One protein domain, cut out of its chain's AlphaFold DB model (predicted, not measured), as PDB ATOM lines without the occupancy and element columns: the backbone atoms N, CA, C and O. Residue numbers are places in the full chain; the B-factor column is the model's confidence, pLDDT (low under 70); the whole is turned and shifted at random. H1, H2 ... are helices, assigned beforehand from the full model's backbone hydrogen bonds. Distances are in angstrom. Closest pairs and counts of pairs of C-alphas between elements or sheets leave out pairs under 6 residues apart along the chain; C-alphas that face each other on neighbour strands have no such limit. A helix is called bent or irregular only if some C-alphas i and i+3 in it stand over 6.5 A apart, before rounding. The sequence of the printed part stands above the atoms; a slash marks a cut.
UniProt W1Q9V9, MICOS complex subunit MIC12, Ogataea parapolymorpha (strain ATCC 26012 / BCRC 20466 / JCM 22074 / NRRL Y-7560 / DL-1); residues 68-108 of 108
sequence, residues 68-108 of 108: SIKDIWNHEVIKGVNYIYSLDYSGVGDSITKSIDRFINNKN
ATOM      1  N   SER A  68      17.800 -54.176  17.902       69.25
ATOM      2  CA  SER A  68      17.412 -53.710  16.565       69.25
ATOM      3  C   SER A  68      17.139 -52.204  16.535       69.25
ATOM      4  O   SER A  68      17.564 -51.515  15.612       69.25
ATOM      5  N   ILE A  69      16.465 -51.668  17.560       72.12
ATOM      6  CA  ILE A  69      16.201 -50.224  17.684       72.12
ATOM      7  C   ILE A  69      17.512 -49.440  17.810       72.12
ATOM      8  O   ILE A  69      17.651 -48.377  17.205       72.12
ATOM      9  N   LYS A  70      18.488 -49.971  18.553       77.06
ATOM     10  CA  LYS A  70      19.814 -49.361  18.682       77.06
ATOM     11  C   LYS A  70      20.542 -49.303  17.338       77.06
ATOM     12  O   LYS A  70      21.109 -48.261  17.010       77.06
ATOM     13  N   ASP A  71      20.493 -50.378  16.555       75.25
ATOM     14  CA  ASP A  71      21.125 -50.435  15.232       75.25
ATOM     15  C   ASP A  71      20.488 -49.435  14.250       75.25
ATOM     16  O   ASP A  71      21.200 -48.725  13.534       75.25
ATOM     17  N   ILE A  72      19.156 -49.319  14.265       79.69
ATOM     18  CA  ILE A  72      18.398 -48.357  13.445       79.69
ATOM     19  C   ILE A  72      18.761 -46.917  13.808       79.69
ATOM     20  O   ILE A  72      19.086 -46.118  12.929       79.69
ATOM     21  N   TRP A  73      18.773 -46.600  15.103       74.00
ATOM     22  CA  TRP A  73      19.115 -45.263  15.573       74.00
ATOM     23  C   TRP A  73      20.548 -44.881  15.193       74.00
ATOM     24  O   TRP A  73      20.800 -43.781  14.706       74.00
ATOM     25  N   ASN A  74      21.491 -45.811  15.346       80.00
ATOM     26  CA  ASN A  74      22.884 -45.573  14.989       80.00
ATOM     27  C   ASN A  74      23.037 -45.277  13.486       80.00
ATOM     28  O   ASN A  74      23.762 -44.361  13.097       80.00
ATOM     29  N   HIS A  75      22.305 -46.002  12.636       79.44
ATOM     30  CA  HIS A  75      22.287 -45.755  11.196       79.44
ATOM     31  C   HIS A  75      21.738 -44.361  10.849       79.44
ATOM     32  O   HIS A  75      22.312 -43.661  10.014       79.44
ATOM     33  N   GLU A  76      20.664 -43.924  11.509       78.75
ATOM     34  CA  GLU A  76      20.078 -42.596  11.299       78.75
ATOM     35  C   GLU A  76      20.994 -41.465  11.759       78.75
ATOM     36  O   GLU A  76      21.137 -40.470  11.046       78.75
ATOM     37  N   VAL A  77      21.672 -41.623  12.896       81.00
ATOM     38  CA  VAL A  77      22.642 -40.634  13.382       81.00
ATOM     39  C   VAL A  77      23.809 -40.507  12.415       81.00
ATOM     40  O   VAL A  77      24.152 -39.393  12.023       81.00
ATOM     41  N   ILE A  78      24.385 -41.627  11.970       82.62
ATOM     42  CA  ILE A  78      25.475 -41.620  10.984       82.62
ATOM     43  C   ILE A  78      25.016 -40.944   9.692       82.62
ATOM     44  O   ILE A  78      25.741 -40.118   9.144       82.62
ATOM     45  N   LYS A  79      23.797 -41.229   9.222       80.44
ATOM     46  CA  LYS A  79      23.225 -40.593   8.031       80.44
ATOM     47  C   LYS A  79      23.022 -39.089   8.219       80.44
ATOM     48  O   LYS A  79      23.340 -38.327   7.313       80.44
ATOM     49  N   GLY A  80      22.534 -38.655   9.379       76.69
ATOM     50  CA  GLY A  80      22.367 -37.241   9.713       76.69
ATOM     51  C   GLY A  80      23.701 -36.501   9.784       76.69
ATOM     52  O   GLY A  80      23.847 -35.428   9.206       76.69
ATOM     53  N   VAL A  81      24.705 -37.107  10.417       76.81
ATOM     54  CA  VAL A  81      26.066 -36.562  10.489       76.81
ATOM     55  C   VAL A  81      26.685 -36.484   9.098       76.81
ATOM     56  O   VAL A  81      27.207 -35.440   8.722       76.81
ATOM     57  N   ASN A  82      26.579 -37.545   8.300       81.25
ATOM     58  CA  ASN A  82      27.122 -37.563   6.946       81.25
ATOM     59  C   ASN A  82      26.394 -36.562   6.032       81.25
ATOM     60  O   ASN A  82      27.032 -35.904   5.221       81.25
ATOM     61  N   TYR A  83      25.084 -36.361   6.218       77.25
ATOM     62  CA  TYR A  83      24.335 -35.297   5.549       77.25
ATOM     63  C   TYR A  83      24.872 -33.909   5.921       77.25
ATOM     64  O   TYR A  83      25.135 -33.103   5.031       77.25
ATOM     65  N   ILE A  84      25.110 -33.649   7.211       75.94
ATOM     66  CA  ILE A  84      25.691 -32.384   7.679       75.94
ATOM     67  C   ILE A  84      27.089 -32.163   7.093       75.94
ATOM     68  O   ILE A  84      27.368 -31.072   6.611       75.94
ATOM     69  N   TYR A  85      27.946 -33.185   7.080       69.75
ATOM     70  CA  TYR A  85      29.278 -33.087   6.475       69.75
ATOM     71  C   TYR A  85      29.245 -32.975   4.946       69.75
ATOM     72  O   TYR A  85      30.140 -32.369   4.367       69.75
ATOM     73  N   SER A  86      28.229 -33.538   4.286       75.12
ATOM     74  CA  SER A  86      28.039 -33.431   2.834       75.12
ATOM     75  C   SER A  86      27.508 -32.070   2.387       75.12
ATOM     76  O   SER A  86      27.553 -31.760   1.197       75.12
ATOM     77  N   LEU A  87      26.995 -31.255   3.316       73.81
ATOM     78  CA  LEU A  87      26.637 -29.880   3.009       73.81
ATOM     79  C   LEU A  87      27.921 -29.109   2.714       73.81
ATOM     80  O   LEU A  87      28.770 -28.918   3.581       73.81
ATOM     81  N   ASP A  88      28.038 -28.651   1.472       61.34
ATOM     82  CA  ASP A  88      29.105 -27.759   1.053       61.34
ATOM     83  C   ASP A  88      28.986 -26.434   1.823       61.34
ATOM     84  O   ASP A  88      28.177 -25.553   1.505       61.34
ATOM     85  N   TYR A  89      29.784 -26.313   2.886       62.88
ATOM     86  CA  TYR A  89      29.858 -25.126   3.733       62.88
ATOM     87  C   TYR A  89      30.187 -23.859   2.923       62.88
ATOM     88  O   TYR A  89      29.780 -22.770   3.331       62.88
ATOM     89  N   SER A  90      30.837 -23.990   1.756       58.25
ATOM     90  CA  SER A  90      31.132 -22.870   0.856       58.25
ATOM     91  C   SER A  90      29.851 -22.282   0.251       58.25
ATOM     92  O   SER A  90      29.621 -21.076   0.321       58.25
ATOM     93  N   GLY A  91      28.967 -23.125  -0.290       60.47
ATOM     94  CA  GLY A  91      27.715 -22.682  -0.916       60.47
ATOM     95  C   GLY A  91      26.647 -22.238   0.089       60.47
ATOM     96  O   GLY A  91      25.878 -21.303  -0.171       60.47
ATOM     97  N   VAL A  92      26.608 -22.875   1.264       66.19
ATOM     98  CA  VAL A  92      25.710 -22.489   2.364       66.19
ATOM     99  C   VAL A  92      26.130 -21.139   2.952       66.19
ATOM    100  O   VAL A  92      25.275 -20.274   3.151       66.19
ATOM    101  N   GLY A  93      27.435 -20.916   3.148       61.69
ATOM    102  CA  GLY A  93      27.987 -19.634   3.595       61.69
ATOM    103  C   GLY A  93      27.659 -18.485   2.641       61.69
ATOM    104  O   GLY A  93      27.157 -17.445   3.075       61.69
ATOM    105  N   ASP A  94      27.824 -18.698   1.336       66.69
ATOM    106  CA  ASP A  94      27.487 -17.703   0.310       66.69
ATOM    107  C   ASP A  94      25.986 -17.417   0.231       66.69
ATOM    108  O   ASP A  94      25.573 -16.275   0.031       66.69
ATOM    109  N   SER A  95      25.142 -18.432   0.414       65.19
ATOM    110  CA  SER A  95      23.683 -18.273   0.382       65.19
ATOM    111  C   SER A  95      23.158 -17.527   1.608       65.19
ATOM    112  O   SER A  95      22.234 -16.714   1.495       65.19
ATOM    113  N   ILE A  96      23.769 -17.756   2.772       71.75
ATOM    114  CA  ILE A  96      23.481 -17.023   4.007       71.75
ATOM    115  C   ILE A  96      23.955 -15.575   3.868       71.75
ATOM    116  O   ILE A  96      23.170 -14.665   4.127       71.75
ATOM    117  N   THR A  97      25.175 -15.350   3.373       69.19
ATOM    118  CA  THR A  97      25.730 -14.006   3.133       69.19
ATOM    119  C   THR A  97      24.872 -13.221   2.139       69.19
ATOM    120  O   THR A  97      24.402 -12.135   2.463       69.19
ATOM    121  N   LYS A  98      24.511 -13.813   0.992       75.56
ATOM    122  CA  LYS A  98      23.612 -13.196  -0.006       75.56
ATOM    123  C   LYS A  98      22.204 -12.927   0.522       75.56
ATOM    124  O   LYS A  98      21.511 -12.039   0.022       75.56
ATOM    125  N   SER A  99      21.730 -13.720   1.480       72.06
ATOM    126  CA  SER A  99      20.435 -13.483   2.123       72.06
ATOM    127  C   SER A  99      20.529 -12.328   3.116       72.06
ATOM    128  O   SER A  99      19.668 -11.454   3.107       72.06
ATOM    129  N   ILE A 100      21.600 -12.270   3.910       76.50
ATOM    130  CA  ILE A 100      21.884 -11.168   4.836       76.50
ATOM    131  C   ILE A 100      22.048  -9.848   4.073       76.50
ATOM    132  O   ILE A 100      21.391  -8.871   4.428       76.50
ATOM    133  N   ASP A 101      22.813  -9.835   2.982       74.88
ATOM    134  CA  ASP A 101      23.015  -8.647   2.146       74.88
ATOM    135  C   ASP A 101      21.710  -8.160   1.511       74.88
ATOM    136  O   ASP A 101      21.423  -6.964   1.532       74.88
ATOM    137  N   ARG A 102      20.854  -9.069   1.022       73.12
ATOM    138  CA  ARG A 102      19.516  -8.696   0.528       73.12
ATOM    139  C   ARG A 102      18.633  -8.092   1.617       73.12
ATOM    140  O   ARG A 102      17.912  -7.137   1.346       73.12
ATOM    141  N   PHE A 103      18.685  -8.615   2.840       72.88
ATOM    142  CA  PHE A 103      17.911  -8.072   3.960       72.88
ATOM    143  C   PHE A 103      18.431  -6.721   4.462       72.88
ATOM    144  O   PHE A 103      17.635  -5.921   4.950       72.88
ATOM    145  N   ILE A 104      19.736  -6.467   4.364       75.81
ATOM    146  CA  ILE A 104      20.341  -5.179   4.722       75.81
ATOM    147  C   ILE A 104      20.046  -4.138   3.636       75.81
ATOM    148  O   ILE A 104      19.631  -3.029   3.962       75.81
ATOM    149  N   ASN A 105      20.180  -4.505   2.360       71.44
ATOM    150  CA  ASN A 105      19.967  -3.592   1.237       71.44
ATOM    151  C   ASN A 105      18.486  -3.219   1.032       71.44
ATOM    152  O   ASN A 105      18.191  -2.106   0.638       71.44
ATOM    153  N   ASN A 106      17.541  -4.106   1.363       64.94
ATOM    154  CA  ASN A 106      16.096  -3.814   1.328       64.94
ATOM    155  C   ASN A 106      15.614  -2.923   2.498       64.94
ATOM    156  O   ASN A 106      14.416  -2.709   2.673       64.94
ATOM    157  N   LYS A 107      16.521  -2.487   3.376       50.28
ATOM    158  CA  LYS A 107      16.196  -1.679   4.557       50.28
ATOM    159  C   LYS A 107      16.801  -0.266   4.523       50.28
ATOM    160  O   LYS A 107      16.546   0.486   5.462       50.28
ATOM    161  N   ASN A 108      17.573   0.054   3.482       44.75
ATOM    162  CA  ASN A 108      17.952   1.414   3.075       44.75
ATOM    163  C   ASN A 108      17.056   1.869   1.921       44.75
ATOM    164  O   ASN A 108      16.916   3.099   1.766       44.75
TER     165      ASN A 108
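This is residues 68 to 108 of the 108 residues of the protein "MICOS complex subunit MIC12" of Ogataea parapolymorpha (strain ATCC 26012 / BCRC 20466 / JCM 22074 / NRRL Y-7560 / DL-1) (UniProt W1Q9V9). Two helices, H1 and then H2, make a wide, open V: they follow each other end to end, with a tight link at the corner, and neither folds back on the other. There is no core, and both arms stand free along their length. The printed part has 41 residues, with two named helices in the order H1, H2 and no named strand; its class is all helix. It is extended, with a radius of gyration of the C-alphas of 17.3 A, and its C-alphas span 57 by 18 by 5 A.

Begin with the longest helix, H1, residues 68 to 86. Go on through Leu 87 and Asp 88, the tight link, and you reach H2, residues 89 to 105. The two helices are apart, with no C-alpha of the one within 8 A of the other. In both H1 and H2 each backbone O of residue i is within hydrogen-bond range of the N of residue i+4, wherever both residues lie in the helix. Neither helix is bent or irregular.

Find C-alpha 68 at (17.412, -53.710, 16.565); from there H1 runs 26.7 A to C-alpha 86 at (28.039, -33.431, 2.834). H2 begins at C-alpha 89, at (29.858, -25.126, 3.733), and runs 23.8 A to C-alpha 105 at (19.967, -3.592, 1.237). Residues 106 to 108 follow it, and Asn 108 is the chain's last residue.

Look at the two ends: the C-alphas of Ser 68 and Asn 108 are the two farthest apart, at 56.8 A. The printed part has no cut and no long link. In this predicted model the mean pLDDT of the printed part is 71.5; it is under 70 at residues 68, 85, 88 to 95, 97 and 106 to 108.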